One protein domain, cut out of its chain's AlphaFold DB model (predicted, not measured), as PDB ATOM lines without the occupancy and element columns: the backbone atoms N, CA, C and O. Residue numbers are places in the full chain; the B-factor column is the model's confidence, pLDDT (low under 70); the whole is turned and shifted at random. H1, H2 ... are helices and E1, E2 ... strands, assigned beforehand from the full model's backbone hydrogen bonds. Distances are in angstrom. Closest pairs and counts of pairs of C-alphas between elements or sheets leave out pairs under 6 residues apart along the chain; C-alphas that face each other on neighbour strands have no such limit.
ATOM      1  N   GLU A 166      12.144  23.584  75.345       58.59
ATOM      2  CA  GLU A 166      12.591  22.894  74.134       58.59
ATOM      3  C   GLU A 166      11.769  23.279  72.891       58.59
ATOM      4  O   GLU A 166      12.313  23.431  71.796       58.59
ATOM      5  N   MET A 167      10.467  23.546  73.036       56.47
ATOM      6  CA  MET A 167       9.639  24.024  71.922       56.47
ATOM      7  C   MET A 167       9.959  25.470  71.533       56.47
ATOM      8  O   MET A 167       9.761  25.844  70.373       56.47
ATOM      9  N   ASN A 168      10.423  26.283  72.484       64.94
ATOM     10  CA  ASN A 168      10.826  27.663  72.223       64.94
ATOM     11  C   ASN A 168      12.191  27.714  71.522       64.94
ATOM     12  O   ASN A 168      12.380  28.568  70.665       64.94
ATOM     13  N   SER A 169      13.073  26.733  71.759       71.81
ATOM     14  CA  SER A 169      14.378  26.614  71.078       71.81
ATOM     15  C   SER A 169      14.287  26.501  69.542       71.81
ATOM     16  O   SER A 169      15.238  26.813  68.820       71.81
ATOM     17  N   LYS A 170      13.121  26.080  69.024       73.75
ATOM     18  CA  LYS A 170      12.828  25.987  67.583       73.75
ATOM     19  C   LYS A 170      12.561  27.354  66.935       73.75
ATOM     20  O   LYS A 170      12.552  27.436  65.708       73.75
ATOM     21  N   TYR A 171      12.318  28.397  67.728       79.81
ATOM     22  CA  TYR A 171      12.139  29.767  67.255       79.81
ATOM     23  C   TYR A 171      13.490  30.473  67.318       79.81
ATOM     24  O   TYR A 171      14.199  30.396  68.316       79.81
ATOM     25  N   LYS A 172      13.873  31.114  66.218       84.94
ATOM     26  CA  LYS A 172      15.142  31.827  66.074       84.94
ATOM     27  C   LYS A 172      14.887  33.156  65.379       84.94
ATOM     28  O   LYS A 172      13.870  33.327  64.712       84.94
ATOM     29  N   ASN A 173      15.844  34.066  65.483       88.62
ATOM     30  CA  ASN A 173      15.793  35.342  64.783       88.62
ATOM     31  C   ASN A 173      17.052  35.559  63.926       88.62
ATOM     32  O   ASN A 173      17.898  36.388  64.264       88.62
ATOM     33  N   PRO A 174      17.237  34.761  62.854       85.12
ATOM     34  CA  PRO A 174      18.454  34.798  62.040       85.12
ATOM     35  C   PRO A 174      18.607  36.079  61.206       85.12
ATOM     36  O   PRO A 174      19.681  36.314  60.665       85.12
ATOM     37  N   ASP A 175      17.553  36.880  61.073       85.25
ATOM     38  CA  ASP A 175      17.499  38.085  60.247       85.25
ATOM     39  C   ASP A 175      17.252  39.365  61.062       85.25
ATOM     40  O   ASP A 175      16.919  40.406  60.496       85.25
ATOM     41  N   HIS A 176      17.436  39.290  62.385       85.44
ATOM     42  CA  HIS A 176      17.317  40.420  63.312       85.44
ATOM     43  C   HIS A 176      15.982  41.176  63.197       85.44
ATOM     44  O   HIS A 176      15.921  42.403  63.300       85.44
ATOM     45  N   ASP A 177      14.894  40.438  62.999       87.62
ATOM     46  CA  ASP A 177      13.550  40.981  62.916       87.62
ATOM     47  C   ASP A 177      13.100  41.570  64.262       87.62
ATOM     48  O   ASP A 177      13.071  40.887  65.290       87.62
ATOM     49  N   SER A 178      12.708  42.847  64.253       86.81
ATOM     50  CA  SER A 178      12.196  43.574  65.427       86.81
ATOM     51  C   SER A 178      10.929  42.965  66.042       86.81
ATOM     52  O   SER A 178      10.602  43.244  67.195       86.81
ATOM     53  N   VAL A 179      10.206  42.133  65.286       85.25
ATOM     54  CA  VAL A 179       8.980  41.463  65.730       85.25
ATOM     55  C   VAL A 179       9.269  40.364  66.764       85.25
ATOM     56  O   VAL A 179       8.396  40.076  67.589       85.25
ATOM     57  N   GLY A 180      10.479  39.795  66.757       87.25
ATOM     58  CA  GLY A 180      10.942  38.761  67.685       87.25
ATOM     59  C   GLY A 180      11.161  37.396  67.029       87.25
ATOM     60  O   GLY A 180      11.086  37.257  65.808       87.25
ATOM     61  N   ASP A 181      11.428  36.379  67.850       88.62
ATOM     62  CA  ASP A 181      11.772  35.037  67.370       88.62
ATOM     63  C   ASP A 181      10.641  34.395  66.560       88.62
ATOM     64  O   ASP A 181       9.456  34.443  66.918       88.62
ATOM     65  N   TRP A 182      11.017  33.735  65.470       89.50
ATOM     66  CA  TRP A 182      10.094  33.088  64.554       89.50
ATOM     67  C   TRP A 182      10.622  31.726  64.109       89.50
ATOM     68  O   TRP A 182      11.792  31.385  64.269       89.50
ATOM     69  N   ARG A 183       9.738  30.902  63.553       89.00
ATOM     70  CA  ARG A 183      10.125  29.660  62.876       89.00
ATOM     71  C   ARG A 183       9.573  29.613  61.460       89.00
ATOM     72  O   ARG A 183       8.554  30.242  61.169       89.00
ATOM     73  N   SER A 184      10.230  28.838  60.605       86.44
ATOM     74  CA  SER A 184       9.724  28.522  59.268       86.44
ATOM     75  C   SER A 184       8.442  27.697  59.370       86.44
ATOM     76  O   SER A 184       8.352  26.779  60.186       86.44
ATOM     77  N   SER A 185       7.457  28.007  58.535       84.88
ATOM     78  CA  SER A 185       6.219  27.241  58.399       84.88
ATOM     79  C   SER A 185       5.818  27.086  56.931       84.88
ATOM     80  O   SER A 185       6.169  27.917  56.089       84.88
ATOM     81  N   ASP A 186       5.086  26.010  56.634       84.19
ATOM     82  CA  ASP A 186       4.510  25.746  55.314       84.19
ATOM     83  C   ASP A 186       3.373  26.750  55.011       84.19
ATOM     84  O   ASP A 186       2.374  26.782  55.737       84.19
ATOM     85  N   PRO A 187       3.476  27.561  53.938       87.69
ATOM     86  CA  PRO A 187       2.456  28.536  53.541       87.69
ATOM     87  C   PRO A 187       1.239  27.904  52.838       87.69
ATOM     88  O   PRO A 187       0.497  28.598  52.135       87.69
ATOM     89  N   THR A 188       1.032  26.589  52.948       85.88
ATOM     90  CA  THR A 188      -0.060  25.878  52.276       85.88
ATOM     91  C   THR A 188      -1.036  25.216  53.251       85.88
ATOM     92  O   THR A 188      -0.676  24.730  54.322       85.88
ATOM     93  N   ALA A 189      -2.307  25.143  52.861       81.12
ATOM     94  CA  ALA A 189      -3.385  24.478  53.586       81.12
ATOM     95  C   ALA A 189      -3.795  23.163  52.900       81.12
ATOM     96  O   ALA A 189      -3.794  23.053  51.672       81.12
ATOM     97  N   SER A 190      -4.187  22.163  53.698       75.62
ATOM     98  CA  SER A 190      -4.573  20.826  53.217       75.62
ATOM     99  C   SER A 190      -5.919  20.784  52.497       75.62
ATOM    100  O   SER A 190      -6.210  19.782  51.853       75.62
ATOM    101  N   THR A 191      -6.735  21.834  52.615       72.75
ATOM    102  CA  THR A 191      -8.064  21.924  51.999       72.75
ATOM    103  C   THR A 191      -7.998  22.858  50.788       72.75
ATOM    104  O   THR A 191      -8.056  24.077  50.953       72.75
ATOM    105  N   PRO A 192      -7.829  22.327  49.566       70.81
ATOM    106  CA  PRO A 192      -7.531  23.153  48.410       70.81
ATOM    107  C   PRO A 192      -8.776  23.849  47.848       70.81
ATOM    108  O   PRO A 192      -9.675  23.205  47.312       70.81
ATOM    109  N   ALA A 193      -8.797  25.182  47.857       83.31
ATOM    110  CA  ALA A 193      -9.745  25.956  47.057       83.31
ATOM    111  C   ALA A 193      -9.146  26.244  45.671       83.31
ATOM    112  O   ALA A 193      -8.017  26.716  45.570       83.31
ATOM    113  N   LYS A 194      -9.898  26.009  44.582       86.31
ATOM    114  CA  LYS A 194      -9.397  26.198  43.198       86.31
ATOM    115  C   LYS A 194      -8.797  27.592  42.957       86.31
ATOM    116  O   LYS A 194      -7.785  27.705  42.275       86.31
ATOM    117  N   LYS A 195      -9.387  28.637  43.550       89.69
ATOM    118  CA  LYS A 195      -8.922  30.034  43.443       89.69
ATOM    119  C   LYS A 195      -7.550  30.287  44.091       89.69
ATOM    120  O   LYS A 195      -6.836  31.189  43.659       89.69
ATOM    121  N   ASP A 196      -7.188  29.472  45.082       90.81
ATOM    122  CA  ASP A 196      -5.968  29.586  45.890       90.81
ATOM    123  C   ASP A 196      -4.874  28.607  45.421       90.81
ATOM    124  O   ASP A 196      -3.827  28.462  46.048       90.81
ATOM    125  N   ARG A 197      -5.097  27.946  44.277       92.19
ATOM    126  CA  ARG A 197      -4.107  27.131  43.567       92.19
ATOM    127  C   ARG A 197      -3.620  27.911  42.358       92.19
ATOM    128  O   ARG A 197      -4.289  27.942  41.328       92.19
ATOM    129  N   TYR A 198      -2.480  28.567  42.511       94.50
ATOM    130  CA  TYR A 198      -1.847  29.395  41.485       94.50
ATOM    131  C   TYR A 198      -0.328  29.395  41.674       94.50
ATOM    132  O   TYR A 198       0.156  29.050  42.753       94.50
ATOM    133  N   ALA A 199       0.418  29.787  40.643       96.06
ATOM    134  CA  ALA A 199       1.869  29.895  40.728       96.06
ATOM    135  C   ALA A 199       2.318  31.196  41.414       96.06
ATOM    136  O   ALA A 199       1.720  32.253  41.202       96.06
ATOM    137  N   ILE A 200       3.406  31.135  42.178       97.31
ATOM    138  CA  ILE A 200       4.142  32.302  42.680       97.31
ATOM    139  C   ILE A 200       5.514  32.324  42.012       97.31
ATOM    140  O   ILE A 200       6.267  31.356  42.125       97.31
ATOM    141  N   GLN A 201       5.850  33.422  41.334       97.25
ATOM    142  CA  GLN A 201       7.172  33.600  40.740       97.25
ATOM    143  C   GLN A 201       8.200  34.054  41.783       97.25
ATOM    144  O   GLN A 201       7.984  35.047  42.484       97.25
ATOM    145  N   SER A 202       9.339  33.364  41.857       96.44
ATOM    146  CA  SER A 202      10.458  33.742  42.724       96.44
ATOM    147  C   SER A 202      11.154  35.017  42.224       96.44
ATOM    148  O   SER A 202      11.545  35.065  41.056       96.44
ATOM    149  N   PRO A 203      11.391  36.025  43.089       95.75
ATOM    150  CA  PRO A 203      12.185  37.204  42.747       95.75
ATOM    151  C   PRO A 203      13.691  36.907  42.687       95.75
ATOM    152  O   PRO A 203      14.453  37.704  42.145       95.75
ATOM    153  N   PHE A 204      14.119  35.756  43.216       95.06
ATOM    154  CA  PHE A 204      15.507  35.312  43.177       95.06
ATOM    155  C   PHE A 204      15.792  34.536  41.895       95.06
ATOM    156  O   PHE A 204      16.749  34.836  41.190       95.06
ATOM    157  N   THR A 205      14.979  33.537  41.561       94.75
ATOM    158  CA  THR A 205      15.296  32.610  40.461       94.75
ATOM    159  C   THR A 205      14.454  32.838  39.210       94.75
ATOM    160  O   THR A 205      14.839  32.390  38.139       94.75
ATOM    161  N   GLY A 206      13.314  33.524  39.319       94.69
ATOM    162  CA  GLY A 206      12.318  33.605  38.249       94.69
ATOM    163  C   GLY A 206      11.485  32.328  38.074       94.69
ATOM    164  O   GLY A 206      10.573  32.322  37.245       94.69
ATOM    165  N   ALA A 207      11.751  31.281  38.866       95.75
ATOM    166  CA  ALA A 207      11.005  30.026  38.877       95.75
ATOM    167  C   ALA A 207       9.553  30.213  39.337       95.75
ATOM    168  O   ALA A 207       9.256  31.091  40.150       95.75
ATOM    169  N   LEU A 208       8.657  29.353  38.856       96.06
ATOM    170  CA  LEU A 208       7.257  29.301  39.274       96.06
ATOM    171  C   LEU A 208       7.060  28.209  40.321       96.06
ATOM    172  O   LEU A 208       7.263  27.033  40.030       96.06
ATOM    173  N   HIS A 209       6.608  28.588  41.513       94.81
ATOM    174  CA  HIS A 209       6.291  27.663  42.597       94.81
ATOM    175  C   HIS A 209       4.781  27.463  42.724       94.81
ATOM    176  O   HIS A 209       4.025  28.426  42.838       94.81
ATOM    177  N   TYR A 210       4.351  26.208  42.771       93.44
ATOM    178  CA  TYR A 210       2.972  25.779  42.975       93.44
ATOM    179  C   TYR A 210       2.792  25.184  44.378       93.44
ATOM    180  O   TYR A 210       3.739  24.620  44.937       93.44
ATOM    181  N   PRO A 211       1.578  25.249  44.956       88.94
ATOM    182  CA  PRO A 211       1.277  24.623  46.243       88.94
ATOM    183  C   PRO A 211       1.050  23.107  46.123       88.94
ATOM    184  O   PRO A 211       0.917  22.420  47.133       88.94
ATOM    185  N   GLY A 212       1.008  22.564  44.902       86.94
ATOM    186  CA  GLY A 212       0.799  21.142  44.672       86.94
ATOM    187  C   GLY A 212      -0.645  20.682  44.777       86.94
ATOM    188  O   GLY A 212      -1.573  21.392  44.378       86.94
ATOM    189  N   CYS A 213      -0.839  19.502  45.375       84.81
ATOM    190  CA  CYS A 213      -2.164  19.001  45.749       84.81
ATOM    191  C   CYS A 213      -2.859  19.873  46.818       84.81
ATOM    192  O   CYS A 213      -4.072  19.777  47.002       84.81
ATOM    193  N   ARG A 214      -2.105  20.755  47.490       88.06
ATOM    194  CA  ARG A 214      -2.576  21.727  48.486       88.06
ATOM    195  C   ARG A 214      -2.975  23.058  47.824       88.06
ATOM    196  O   ARG A 214      -2.976  23.192  46.598       88.06
ATOM    197  N   ALA A 215      -3.333  24.054  48.629       87.44
ATOM    198  CA  ALA A 215      -3.533  25.442  48.191       87.44
ATOM    199  C   ALA A 215      -2.802  26.414  49.121       87.44
ATOM    200  O   ALA A 215      -2.478  26.044  50.247       87.44
ATOM    201  N   TRP A 216      -2.545  27.645  48.678       90.81
ATOM    202  CA  TRP A 216      -1.965  28.672  49.551       90.81
ATOM    203  C   TRP A 216      -2.905  28.975  50.726       90.81
ATOM    204  O   TRP A 216      -4.120  29.047  50.548       90.81
ATOM    205  N   SER A 217      -2.355  29.117  51.934       87.44
ATOM    206  CA  SER A 217      -3.142  29.212  53.174       87.44
ATOM    207  C   SER A 217      -3.775  30.586  53.416       87.44
ATOM    208  O   SER A 217      -4.707  30.693  54.213       87.44
ATOM    209  N   HIS A 218      -3.297  31.629  52.733       89.00
ATOM    210  CA  HIS A 218      -3.755  33.007  52.904       89.00
ATOM    211  C   HIS A 218      -4.385  33.576  51.625       89.00
ATOM    212  O   HIS A 218      -4.032  33.151  50.520       89.00
ATOM    213  N   PRO A 219      -5.279  34.580  51.749       90.75
ATOM    214  CA  PRO A 219      -5.844  35.269  50.595       90.75
ATOM    215  C   PRO A 219      -4.754  35.775  49.644       90.75
ATOM    216  O   PRO A 219      -3.748  36.335  50.084       90.75
ATOM    217  N   LYS A 220      -4.980  35.641  48.331       92.94
ATOM    218  CA  LYS A 220      -4.016  36.050  47.293       92.94
ATOM    219  C   LYS A 220      -3.541  37.502  47.433       92.94
ATOM    220  O   LYS A 220      -2.370  37.777  47.200       92.94
ATOM    221  N   SER A 221      -4.413  38.415  47.866       91.81
ATOM    222  CA  SER A 221      -4.050  39.813  48.148       91.81
ATOM    223  C   SER A 221      -2.975  39.934  49.230       91.81
ATOM    224  O   SER A 221      -2.025  40.693  49.061       91.81
ATOM    225  N   LYS A 222      -3.079  39.143  50.305       93.25
ATOM    226  CA  LYS A 222      -2.097  39.116  51.394       93.25
ATOM    227  C   LYS A 222      -0.782  38.474  50.953       93.25
ATOM    228  O   LYS A 222       0.285  38.998  51.249       93.25
ATOM    229  N   MET A 223      -0.861  37.385  50.185       92.88
ATOM    230  CA  MET A 223       0.323  36.753  49.588       92.88
ATOM    231  C   MET A 223       1.076  37.735  48.684       92.88
ATOM    232  O   MET A 223       2.298  37.823  48.751       92.88
ATOM    233  N   LYS A 224       0.346  38.517  47.877       95.56
ATOM    234  CA  LYS A 224       0.914  39.574  47.039       95.56
ATOM    235  C   LYS A 224       1.597  40.661  47.869       95.56
ATOM    236  O   LYS A 224       2.734  40.993  47.567       95.56
ATOM    237  N   GLU A 225       0.948  41.167  48.917       95.00
ATOM    238  CA  GLU A 225       1.530  42.166  49.828       95.00
ATOM    239  C   GLU A 225       2.888  41.701  50.388       95.00
ATOM    240  O   GLU A 225       3.868  42.441  50.343       95.00
ATOM    241  N   TRP A 226       2.979  40.447  50.847       94.81
ATOM    242  CA  TRP A 226       4.233  39.889  51.366       94.81
ATOM    243  C   TRP A 226       5.313  39.696  50.299       94.81
ATOM    244  O   TRP A 226       6.493  39.862  50.592       94.81
ATOM    245  N   LEU A 227       4.929  39.361  49.066       95.00
ATOM    246  CA  LEU A 227       5.866  39.280  47.945       95.00
ATOM    247  C   LEU A 227       6.387  40.662  47.541       95.00
ATOM    248  O   LEU A 227       7.574  40.816  47.263       95.00
ATOM    249  N   GLU A 228       5.522  41.676  47.527       96.00
ATOM    250  CA  GLU A 228       5.898  43.044  47.163       96.00
ATOM    251  C   GLU A 228       6.767  43.722  48.235       96.00
ATOM    252  O   GLU A 228       7.576  44.591  47.906       96.00
ATOM    253  N   ALA A 229       6.710  43.251  49.487       93.94
ATOM    254  CA  ALA A 229       7.619  43.665  50.559       93.94
ATOM    255  C   ALA A 229       9.104  43.346  50.274       93.94
ATOM    256  O   ALA A 229       9.984  43.943  50.887       93.94
ATOM    257  N   TRP A 230       9.408  42.493  49.286       93.12
ATOM    258  CA  TRP A 230      10.759  42.340  48.727       93.12
ATOM    259  C   TRP A 230      11.183  43.503  47.803       93.12
ATOM    260  O   TRP A 230      12.153  43.387  47.059       93.12
ATOM    261  N   GLY A 231      10.452  44.622  47.777       91.38
ATOM    262  CA  GLY A 231      10.748  45.768  46.906       91.38
ATOM    263  C   GLY A 231      10.479  45.494  45.421       91.38
ATOM    264  O   GLY A 231      11.051  46.143  44.540       91.38
ATOM    265  N   CYS A 232       9.629  44.507  45.134       92.88
ATOM    266  CA  CYS A 232       9.269  44.065  43.790       92.88
ATOM    267  C   CYS A 232       7.796  44.368  43.516       92.88
ATOM    268  O   CYS A 232       6.985  44.352  44.431       92.88
ATOM    269  N   ARG A 233       7.422  44.603  42.255       95.19
ATOM    270  CA  ARG A 233       6.009  44.740  41.867       95.19
ATOM    271  C   ARG A 233       5.509  43.427  41.284       95.19
ATOM    272  O   ARG A 233       6.147  42.894  40.375       95.19
ATOM    273  N   TYR A 234       4.358  42.957  41.752       96.88
ATOM    274  CA  TYR A 234       3.717  41.739  41.262       96.88
ATOM    275  C   TYR A 234       2.410  42.048  40.523       96.88
ATOM    276  O   TYR A 234       1.663  42.977  40.849       96.88
ATOM    277  N   GLU A 235       2.097  41.235  39.522       96.25
ATOM    278  CA  GLU A 235       0.841  41.282  38.781       96.25
ATOM    279  C   GLU A 235       0.189  39.903  38.700       96.25
ATOM    280  O   GLU A 235       0.851  38.871  38.803       96.25
ATOM    281  N   GLU A 236      -1.131  39.898  38.519       96.69
ATOM    282  CA  GLU A 236      -1.879  38.669  38.291       96.69
ATOM    283  C   GLU A 236      -1.907  38.337  36.800       96.69
ATOM    284  O   GLU A 236      -2.515  39.065  36.012       96.69
ATOM    285  N   ARG A 237      -1.297  37.214  36.413       96.19
ATOM    286  CA  ARG A 237      -1.217  36.774  35.013       96.19
ATOM    287  C   ARG A 237      -1.779  35.364  34.856       96.19
ATOM    288  O   ARG A 237      -1.497  34.484  35.664       96.19
ATOM    289  N   TYR A 238      -2.594  35.140  33.828       93.69
ATOM    290  CA  TYR A 238      -3.044  33.791  33.483       93.69
ATOM    291  C   TYR A 238      -1.967  33.093  32.649       93.69
ATOM    292  O   TYR A 238      -1.590  33.611  31.601       93.69
ATOM    293  N   LEU A 239      -1.466  31.950  33.127       91.75
ATOM    294  CA  LEU A 239      -0.349  31.222  32.508       91.75
ATOM    295  C   LEU A 239      -0.797  30.069  31.597       91.75
ATOM    296  O   LEU A 239       0.043  29.321  31.115       91.75
ATOM    297  N   GLN A 240      -2.108  29.931  31.352       88.75
ATOM    298  CA  GLN A 240      -2.697  28.856  30.536       88.75
ATOM    299  C   GLN A 240      -2.406  27.436  31.063       88.75
ATOM    300  O   GLN A 240      -2.410  26.463  30.320       88.75
ATOM    301  N   ASP A 241      -2.215  27.312  32.373       87.31
ATOM    302  CA  ASP A 241      -1.871  26.088  33.108       87.31
ATOM    303  C   ASP A 241      -3.089  25.406  33.768       87.31
ATOM    304  O   ASP A 241      -2.951  24.470  34.557       87.31
ATOM    305  N   GLY A 242      -4.299  25.907  33.494       87.75
ATOM    306  CA  GLY A 242      -5.540  25.449  34.125       87.75
ATOM    307  C   GLY A 242      -5.681  25.847  35.602       87.75
ATOM    308  O   GLY A 242      -6.553  25.317  36.299       87.75
ATOM    309  N   ARG A 243      -4.840  26.761  36.107       89.75
ATOM    310  CA  ARG A 243      -4.869  27.270  37.487       89.75
ATOM    311  C   ARG A 243      -5.437  28.682  37.563       89.75
ATOM    312  O   ARG A 243      -5.698  29.342  36.560       89.75
ATOM    313  N   ALA A 244      -5.665  29.162  38.783       92.88
ATOM    314  CA  ALA A 244      -6.002  30.568  38.973       92.88
ATOM    315  C   ALA A 244      -4.812  31.461  38.567       92.88
ATOM    316  O   ALA A 244      -3.667  31.015  38.582       92.88
ATOM    317  N   LYS A 245      -5.079  32.736  38.241       96.69
ATOM    318  CA  LYS A 245      -4.038  33.706  37.847       96.69
ATOM    319  C   LYS A 245      -2.853  33.679  38.819       96.69
ATOM    320  O   LYS A 245      -3.055  33.824  40.028       96.69
ATOM    321  N   ALA A 246      -1.654  33.496  38.286       96.44
ATOM    322  CA  ALA A 246      -0.404  33.459  39.028       96.44
ATOM    323  C   ALA A 246       0.008  34.854  39.504       96.44
ATOM    324  O   ALA A 246      -0.324  35.845  38.855       96.44
ATOM    325  N   LEU A 247       0.767  34.916  40.600       97.81
ATOM    326  CA  LEU A 247       1.479  36.120  41.019       97.81
ATOM    327  C   LEU A 247       2.868  36.099  40.383       97.81
ATOM    328  O   LEU A 247       3.735  35.324  40.790       97.81
ATOM    329  N   VAL A 248       3.067  36.952  39.382       97.31
ATOM    330  CA  VAL A 248       4.316  37.047  38.615       97.31
ATOM    331  C   VAL A 248       4.918  38.438  38.731       97.31
ATOM    332  O   VAL A 248       4.205  39.414  38.968       97.31
ATOM    333  N   LEU A 249       6.232  38.541  38.561       96.31
ATOM    334  CA  LEU A 249       6.927  39.822  38.579       96.31
ATOM    335  C   LEU A 249       6.461  40.678  37.396       96.31
ATOM    336  O   LEU A 249       6.362  40.218  36.253       96.31
ATOM    337  N   HIS A 250       6.176  41.949  37.671       93.94
ATOM    338  CA  HIS A 250       5.669  42.882  36.673       93.94
ATOM    339  C   HIS A 250       6.629  42.983  35.478       93.94
ATOM    340  O   HIS A 250       7.811  43.283  35.648       93.94
ATOM    341  N   LYS A 251       6.112  42.741  34.265       89.19
ATOM    342  CA  LYS A 251       6.875  42.748  32.997       89.19
ATOM    343  C   LYS A 251       8.072  41.778  32.935       89.19
ATOM    344  O   LYS A 251       8.909  41.915  32.040       89.19
ATOM    345  N   ALA A 252       8.157  40.795  33.832       91.31
ATOM    346  CA  ALA A 252       9.177  39.750  33.780       91.31
ATOM    347  C   ALA A 252       8.736  38.568  32.893       91.31
ATOM    348  O   ALA A 252       7.522  38.331  32.746       91.31
ATOM    349  N   PRO A 253       9.691  37.822  32.304       94.50
ATOM    350  CA  PRO A 253       9.381  36.577  31.618       94.50
ATOM    351  C   PRO A 253       9.012  35.493  32.637       94.50
ATOM    352  O   PRO A 253       9.364  35.579  33.813       94.50
ATOM    353  N   THR A 254       8.303  34.466  32.179       94.12
ATOM    354  CA  THR A 254       7.950  33.287  32.978       94.12
ATOM    355  C   THR A 254       8.425  32.027  32.261       94.12
ATOM    356  O   THR A 254       8.373  32.002  31.031       94.12
ATOM    357  N   PRO A 255       8.847  30.980  32.990       93.00
ATOM    358  CA  PRO A 255       9.186  29.690  32.400       93.00
ATOM    359  C   PRO A 255       8.024  29.128  31.578       93.00
ATOM    360  O   PRO A 255       6.859  29.323  31.934       93.00
ATOM    361  N   ASN A 256       8.340  28.412  30.498       89.69
ATOM    362  CA  ASN A 256       7.333  27.678  29.744       89.69
ATOM    363  C   ASN A 256       6.844  26.482  30.575       89.69
ATOM    364  O   ASN A 256       7.654  25.722  31.103       89.69
ATOM    365  N   ILE A 257       5.527  26.326  30.701       87.88
ATOM    366  CA  ILE A 257       4.909  25.252  31.479       87.88
ATOM    367  C   ILE A 257       4.601  24.098  30.515       87.88
ATOM    368  O   ILE A 257       3.767  24.261  29.623       87.88
ATOM    369  N   PRO A 258       5.232  22.920  30.665       80.62
ATOM    370  CA  PRO A 258       4.983  21.783  29.787       80.62
ATOM    371  C   PRO A 258       3.508  21.357  29.814       80.62
ATOM    372  O   PRO A 258       2.934  21.133  30.879       80.62
ATOM    373  N   THR A 259       2.910  21.150  28.636       72.12
ATOM    374  CA  THR A 259       1.463  20.906  28.435       72.12
ATOM    375  C   THR A 259       0.910  19.671  29.170       72.12
ATOM    376  O   THR A 259      -0.299  19.534  29.324       72.12
ATOM    377  N   ARG A 260       1.774  18.754  29.627       68.06
ATOM    378  CA  ARG A 260       1.404  17.525  30.360       68.06
ATOM    379  C   ARG A 260       2.006  17.441  31.767       68.06
ATOM    380  O   ARG A 260       1.969  16.375  32.380       68.06
ATOM    381  N   GLN A 261       2.587  18.523  32.286       75.31
ATOM    382  CA  GLN A 261       3.192  18.490  33.615       75.31
ATOM    383  C   GLN A 261       2.116  18.402  34.699       75.31
ATOM    384  O   GLN A 261       1.256  19.273  34.827       75.31
ATOM    385  N   ASN A 262       2.206  17.369  35.537       80.62
ATOM    386  CA  ASN A 262       1.408  17.303  36.749       80.62
ATOM    387  C   ASN A 262       1.984  18.258  37.808       80.62
ATOM    388  O   ASN A 262       2.912  17.916  38.542       80.62
ATOM    389  N   LEU A 263       1.398  19.452  37.902       82.75
ATOM    390  CA  LEU A 263       1.775  20.499  38.860       82.75
ATOM    391  C   LEU A 263       1.472  20.128  40.330       82.75
ATOM    392  O   LEU A 263       1.867  20.862  41.237       82.75
ATOM    393  N   ASP A 264       0.797  18.995  40.570       80.75
ATOM    394  CA  ASP A 264       0.563  18.430  41.908       80.75
ATOM    395  C   ASP A 264       1.682  17.510  42.385       80.75
ATOM    396  O   ASP A 264       1.731  17.223  43.575       80.75
ATOM    397  N   ASN A 265       2.577  17.082  41.495       71.88
ATOM    398  CA  ASN A 265       3.753  16.282  41.847       71.88
ATOM    399  C   ASN A 265       5.054  17.045  41.557       71.88
ATOM    400  O   ASN A 265       6.033  16.893  42.279       71.88
ATOM    401  N   ASN A 266       5.044  17.913  40.539       70.25
ATOM    402  CA  ASN A 266       6.180  18.740  40.141       70.25
ATOM    403  C   ASN A 266       5.871  20.214  40.417       70.25
ATOM    404  O   ASN A 266       5.392  20.945  39.549       70.25
ATOM    405  N   PHE A 267       6.133  20.622  41.659       79.94
ATOM    406  CA  PHE A 267       5.709  21.902  42.234       79.94
ATOM    407  C   PHE A 267       6.514  23.120  41.785       79.94
ATOM    408  O   PHE A 267       6.180  24.233  42.183       79.94
ATOM    409  N   VAL A 268       7.607  22.932  41.052       88.75
ATOM    410  CA  VAL A 268       8.492  24.019  40.637       88.75
ATOM    411  C   VAL A 268       8.750  23.889  39.144       88.75
ATOM    412  O   VAL A 268       9.043  22.797  38.660       88.75
ATOM    413  N   VAL A 269       8.591  24.993  38.417       90.81
ATOM    414  CA  VAL A 269       8.946  25.100  36.999       90.81
ATOM    415  C   VAL A 269      10.049  26.139  36.884       90.81
ATOM    416  O   VAL A 269       9.850  27.302  37.244       90.81
ATOM    417  N   GLU A 270      11.210  25.715  36.402       92.06
ATOM    418  CA  GLU A 270      12.416  26.534  36.272       92.06
ATOM    419  C   GLU A 270      12.823  26.632  34.799       92.06
ATOM    420  O   GLU A 270      12.399  25.831  33.968       92.06
ATOM    421  N   SER A 271      13.610  27.649  34.459       92.81
ATOM    422  CA  SER A 271      14.126  27.852  33.106       92.81
ATOM    423  C   SER A 271      15.429  28.633  33.187       92.81
ATOM    424  O   SER A 271      15.460  29.707  33.790       92.81
ATOM    425  N   ASP A 272      16.481  28.113  32.553       91.56
ATOM    426  CA  ASP A 272      17.777  28.792  32.488       91.56
ATOM    427  C   ASP A 272      17.681  30.126  31.743       91.56
ATOM    428  O   ASP A 272      18.281  31.111  32.168       91.56
ATOM    429  N   GLU A 273      16.870  30.201  30.685       94.25
ATOM    430  CA  GLU A 273      16.625  31.445  29.944       94.25
ATOM    431  C   GLU A 273      16.021  32.524  30.852       94.25
ATOM    432  O   GLU A 273      16.481  33.664  30.874       94.25
ATOM    433  N   VAL A 274      15.025  32.156  31.664       94.44
ATOM    434  CA  VAL A 274      14.392  33.073  32.622       94.44
ATOM    435  C   VAL A 274      15.348  33.434  33.753       94.44
ATOM    436  O   VAL A 274      15.398  34.593  34.165       94.44
ATOM    437  N   PHE A 275      16.129  32.474  34.247       93.69
ATOM    438  CA  PHE A 275      17.093  32.707  35.318       93.69
ATOM    439  C   PHE A 275      18.166  33.736  34.927       93.69
ATOM    440  O   PHE A 275      18.618  34.500  35.790       93.69
ATOM    441  N   HIS A 276      18.553  33.778  33.648       95.06
ATOM    442  CA  HIS A 276      19.542  34.711  33.102       95.06
ATOM    443  C   HIS A 276      18.929  35.971  32.466       95.06
ATOM    444  O   HIS A 276      19.677  36.843  32.023       95.06
ATOM    445  N   ASP A 277      17.599  36.121  32.449       95.88
ATOM    446  CA  ASP A 277      16.961  37.322  31.906       95.88
ATOM    447  C   ASP A 277      17.419  38.577  32.678       95.88
ATOM    448  O   ASP A 277      17.373  38.587  33.917       95.88
ATOM    449  N   PRO A 278      17.806  39.671  31.991       94.50
ATOM    450  CA  PRO A 278      18.319  40.878  32.641       94.50
ATOM    451  C   PRO A 278      17.400  41.452  33.727       94.50
ATOM    452  O   PRO A 278      17.878  41.984  34.730       94.50
ATOM    453  N   ARG A 279      16.074  41.323  33.574       93.25
ATOM    454  CA  ARG A 279      15.093  41.807  34.559       93.25
ATOM    455  C   ARG A 279      15.093  40.943  35.815       93.25
ATOM    456  O   ARG A 279      14.976  41.481  36.918       93.25
ATOM    457  N   ILE A 280      15.237  39.625  35.662       94.69
ATOM    458  CA  ILE A 280      15.338  38.683  36.784       94.69
ATOM    459  C   ILE A 280      16.674  38.873  37.499       94.69
ATOM    460  O   ILE A 280      16.684  38.993  38.719       94.69
ATOM    461  N   VAL A 281      17.781  39.013  36.767       94.56
ATOM    462  CA  VAL A 281      19.110  39.275  37.348       94.56
ATOM    463  C   VAL A 281      19.132  40.593  38.133       94.56
ATOM    464  O   VAL A 281      19.565  40.616  39.286       94.56
ATOM    465  N   ALA A 282      18.599  41.682  37.568       93.44
ATOM    466  CA  ALA A 282      18.514  42.974  38.257       93.44
ATOM    467  C   ALA A 282      17.580  42.943  39.482       93.44
ATOM    468  O   ALA A 282      17.763  43.692  40.447       93.44
ATOM    469  N   THR A 283      16.550  42.095  39.457       94.38
ATOM    470  CA  THR A 283      15.659  41.879  40.605       94.38
ATOM    471  C   THR A 283      16.363  41.071  41.690       94.38
ATOM    472  O   THR A 283      16.410  41.534  42.828       94.38
ATOM    473  N   ARG A 284      17.010  39.955  41.325       95.06
ATOM    474  CA  ARG A 284      17.827  39.104  42.202       95.06
ATOM    475  C   ARG A 284      18.837  39.923  42.996       95.06
ATOM    476  O   ARG A 284      18.833  39.862  44.217       95.06
ATOM    477  N   GLN A 285      19.625  40.761  42.321       93.25
ATOM    478  CA  GLN A 285      20.632  41.603  42.978       93.25
ATOM    479  C   GLN A 285      20.032  42.552  44.029       93.25
ATOM    480  O   GLN A 285      20.658  42.813  45.054       93.25
ATOM    481  N   ARG A 286      18.821  43.082  43.798       92.12
ATOM    482  CA  ARG A 286      18.130  43.938  44.777       92.12
ATOM    483  C   ARG A 286      17.597  43.134  45.958       92.12
ATOM    484  O   ARG A 286      17.793  43.551  47.096       92.12
ATOM    485  N   VAL A 287      16.955  41.993  45.706       93.56
ATOM    486  CA  VAL A 287      16.380  41.173  46.785       93.56
ATOM    487  C   VAL A 287      17.441  40.461  47.621       93.56
ATOM    488  O   VAL A 287      17.240  40.284  48.816       93.56
ATOM    489  N   GLU A 288      18.594  40.118  47.042       94.00
ATOM    490  CA  GLU A 288      19.745  39.586  47.784       94.00
ATOM    491  C   GLU A 288      20.323  40.634  48.741       94.00
ATOM    492  O   GLU A 288      20.549  40.319  49.907       94.00
ATOM    493  N   LYS A 289      20.448  41.897  48.309       91.25
ATOM    494  CA  LYS A 289      20.834  43.000  49.206       91.25
ATOM    495  C   LYS A 289      19.825  43.208  50.336       91.25
ATOM    496  O   LYS A 289      20.228  43.404  51.476       91.25
ATOM    497  N   LEU A 290      18.523  43.150  50.038       89.75
ATOM    498  CA  LEU A 290      17.481  43.244  51.066       89.75
ATOM    499  C   LEU A 290      17.575  42.090  52.072       89.75
ATOM    500  O   LEU A 290      17.543  42.339  53.269       89.75
ATOM    501  N   ARG A 291      17.749  40.850  51.599       91.25
ATOM    502  CA  ARG A 291      17.901  39.655  52.447       91.25
ATOM    503  C   ARG A 291      19.080  39.773  53.416       91.25
ATOM    504  O   ARG A 291      18.973  39.307  54.545       91.25
ATOM    505  N   ASP A 292      20.196  40.333  52.953       88.56
ATOM    506  CA  ASP A 292      21.453  40.362  53.709       88.56
ATOM    507  C   ASP A 292      21.546  41.548  54.686       88.56
ATOM    508  O   ASP A 292      22.355  41.510  55.612       88.56
ATOM    509  N   HIS A 293      20.721  42.588  54.508       84.75
ATOM    510  CA  HIS A 293      20.782  43.818  55.310       84.75
ATOM    511  C   HIS A 293      19.491  44.175  56.055       84.75
ATOM    512  O   HIS A 293      19.508  45.079  56.890       84.75
ATOM    513  N   HIS A 294      18.376  43.498  55.777       86.81
ATOM    514  CA  HIS A 294      17.081  43.781  56.388       86.81
ATOM    515  C   HIS A 294      16.371  42.500  56.830       86.81
ATOM    516  O   HIS A 294      16.603  41.417  56.293       86.81
ATOM    517  N   ALA A 295      15.444  42.657  57.778       89.19
ATOM    518  CA  ALA A 295      14.528  41.597  58.167       89.19
ATOM    519  C   ALA A 295      13.710  41.124  56.958       89.19
ATOM    520  O   ALA A 295      13.209  41.922  56.158       89.19
ATOM    521  N   TRP A 296      13.570  39.811  56.819       92.19
ATOM    522  CA  TRP A 296      12.887  39.205  55.688       92.19
ATOM    523  C   TRP A 296      11.373  39.440  55.793       92.19
ATOM    524  O   TRP A 296      10.807  39.381  56.887       92.19
ATOM    525  N   PRO A 297      10.666  39.638  54.673       92.50
ATOM    526  CA  PRO A 297       9.211  39.598  54.653       92.50
ATOM    527  C   PRO A 297       8.629  38.302  55.233       92.50
ATOM    528  O   PRO A 297       9.271  37.250  55.243       92.50
ATOM    529  N   VAL A 298       7.364  38.368  55.669       91.50
ATOM    530  CA  VAL A 298       6.632  37.222  56.242       91.50
ATOM    531  C   VAL A 298       6.643  36.019  55.301       91.50
ATOM    532  O   VAL A 298       6.851  34.900  55.763       91.50
ATOM    533  N   LEU A 299       6.464  36.243  53.996       94.00
ATOM    534  CA  LEU A 299       6.688  35.232  52.967       94.00
ATOM    535  C   LEU A 299       8.099  35.399  52.393       94.00
ATOM    536  O   LEU A 299       8.413  36.414  51.769       94.00
ATOM    537  N   TYR A 300       8.938  34.387  52.572       93.75
ATOM    538  CA  TYR A 300      10.328  34.389  52.124       93.75
ATOM    539  C   TYR A 300      10.656  33.114  51.348       93.75
ATOM    540  O   TYR A 300       9.886  32.158  51.331       93.75
ATOM    541  N   PHE A 301      11.807  33.092  50.682       93.19
ATOM    542  CA  PHE A 301      12.269  31.938  49.912       93.19
ATOM    543  C   PHE A 301      13.417  31.260  50.658       93.19
ATOM    544  O   PHE A 301      14.432  31.893  50.961       93.19
ATOM    545  N   ALA A 302      13.252  29.973  50.975       84.56
ATOM    546  CA  ALA A 302      14.242  29.205  51.728       84.56
ATOM    547  C   ALA A 302      15.572  29.051  50.958       84.56
ATOM    548  O   ALA A 302      15.702  29.468  49.806       84.56
ATOM    549  N   SER A 303      16.588  28.451  51.587       86.94
ATOM    550  CA  SER A 303      17.878  28.134  50.945       86.94
ATOM    551  C   SER A 303      18.504  29.326  50.204       86.94
ATOM    552  O   SER A 303      18.878  29.225  49.035       86.94
ATOM    553  N   LYS A 304      18.570  30.484  50.880       85.12
ATOM    554  CA  LYS A 304      19.103  31.747  50.336       85.12
ATOM    555  C   LYS A 304      18.393  32.218  49.052       85.12
ATOM    556  O   LYS A 304      19.019  32.858  48.213       85.12
ATOM    557  N   GLY A 305      17.103  31.919  48.897       85.19
ATOM    558  CA  GLY A 305      16.294  32.342  47.751       85.19
ATOM    559  C   GLY A 305      16.075  31.276  46.674       85.19
ATOM    560  O   GLY A 305      15.264  31.483  45.774       85.19
ATOM    561  N   LYS A 306      16.766  30.131  46.757       86.50
ATOM    562  CA  LYS A 306      16.623  29.015  45.800       86.50
ATOM    563  C   LYS A 306      15.588  27.971  46.225       86.50
ATOM    564  O   LYS A 306      15.200  27.122  45.433       86.50
ATOM    565  N   GLY A 307      15.178  27.995  47.488       86.44
ATOM    566  CA  GLY A 307      14.166  27.100  48.032       86.44
ATOM    567  C   GLY A 307      12.746  27.573  47.734       86.44
ATOM    568  O   GLY A 307      12.515  28.655  47.195       86.44
ATOM    569  N   ARG A 308      11.768  26.753  48.126       89.88
ATOM    570  CA  ARG A 308      10.345  27.086  47.992       89.88
ATOM    571  C   ARG A 308       9.951  28.265  48.899       89.88
ATOM    572  O   ARG A 308      10.643  28.528  49.890       89.88
ATOM    573  N   PRO A 309       8.827  28.940  48.592       92.00
ATOM    574  CA  PRO A 309       8.209  29.883  49.510       92.00
ATOM    575  C   PRO A 309       7.936  29.227  50.866       92.00
ATOM    576  O   PRO A 309       7.348  28.148  50.931       92.00
ATOM    577  N   ALA A 310       8.352  29.901  51.927       91.62
ATOM    578  CA  ALA A 310       8.104  29.572  53.319       91.62
ATOM    579  C   ALA A 310       7.537  30.807  54.029       91.62
ATOM    580  O   ALA A 310       7.704  31.936  53.559       91.62
ATOM    581  N   MET A 311       6.856  30.600  55.153       90.56
ATOM    582  CA  MET A 311       6.255  31.684  55.924       90.56
ATOM    583  C   MET A 311       6.814  31.746  57.342       90.56
ATOM    584  O   MET A 311       6.902  30.721  58.022       90.56
ATOM    585  N   LYS A 312       7.122  32.954  57.816       90.12
ATOM    586  CA  LYS A 312       7.468  33.205  59.216       90.12
ATOM    587  C   LYS A 312       6.257  33.009  60.122       90.12
ATOM    588  O   LYS A 312       5.192  33.575  59.891       90.12
ATOM    589  N   CYS A 313       6.446  32.251  61.194       85.31
ATOM    590  CA  CYS A 313       5.488  32.119  62.282       85.31
ATOM    591  C   CYS A 313       6.144  32.629  63.570       85.31
ATOM    592  O   CYS A 313       7.033  31.964  64.108       85.31
ATOM    593  N   TYR A 314       5.745  33.818  64.029       83.94
ATOM    594  CA  TYR A 314       6.325  34.457  65.212       83.94
ATOM    595  C   TYR A 314       5.849  33.796  66.497       83.94
ATOM    596  O   TYR A 314       4.662  33.508  66.646       83.94
ATOM    597  N   LEU A 315       6.760  33.631  67.458       79.06
ATOM    598  CA  LEU A 315       6.471  33.028  68.760       79.06
ATOM    599  C   LEU A 315       5.325  33.747  69.485       79.06
ATOM    600  O   LEU A 315       4.467  33.093  70.076       79.06
ATOM    601  N   LYS A 316       5.277  35.080  69.385       77.19
ATOM    602  CA  LYS A 316       4.243  35.915  70.015       77.19
ATOM    603  C   LYS A 316       2.829  35.681  69.468       77.19
ATOM    604  O   LYS A 316       1.863  35.884  70.195       77.19
ATOM    605  N   ASP A 317       2.714  35.260  68.207       70.31
ATOM    606  CA  ASP A 317       1.430  35.063  67.521       70.31
ATOM    607  C   ASP A 317       0.931  33.612  67.658       70.31
ATOM    608  O   ASP A 317      -0.206  33.290  67.302       70.31
ATOM    609  N   VAL A 318       1.764  32.711  68.195       64.50
ATOM    610  CA  VAL A 318       1.364  31.334  68.483       64.50
ATOM    611  C   VAL A 318       0.572  31.300  69.784       64.50
ATOM    612  O   VAL A 318       1.060  31.732  70.827       64.50
TER     613      VAL A 318
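This is residues 166 to 318 of the 475 residues of the protein "Adenine-specific DNA-methyltransferase" of Tumebacillus permanentifrigoris (UniProt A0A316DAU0). With little regular structure, a three-strand antiparallel sheet, E1 E5 E4, and a hairpin, E2 E3, have H1 between them; long loops fill much of the rest, and H3 runs along one side. The 153 printed residues have three named helices and five strands, E1 H1 E2 E3 H2 H3 E4 E5, mixed, holding only 50 residues. The whole is compact, radius of gyration of the C-alphas 15.4 A, spanning 47 by 37 by 23 A.

E5, residues 309 to 314, is antiparallel to E1, residues 182 to 185, with N 185 and O 311 2.8 A apart. E5 forms a hairpin with E4, residues 299 to 301, with N 310 and O 300 2.8 A apart. H1, residues 220 to 228, only grazes this sheet; its closest C-alphas to E4 are Trp 226 and Leu 299, 5.5 A. In the hairpin of E2, residues 234 to 237, and E3, residues 246 to 249, N 235 and O 248 are 2.8 A apart. H2, residues 272 to 275, and H3, residues 278 to 293, are close but not clearly touching, closest C-alphas Val 274 and Ile 280, 7.0 A. O i to N i+4 pairs are within hydrogen-bond range throughout H1 and in 11 of 12 in H3; H2 is too short for one.

E1 begins at C-alpha 182 (10.094, 33.088, 64.554); E5, 16.5 A long, ends at C-alpha 314 (6.325, 34.457, 65.212). H3 is 23.0 A long.

The printed part has no cut. The links E1 to H1 and E3 to H2 are long. Residues 166 to 168, 260 and 318 have pLDDT under 70.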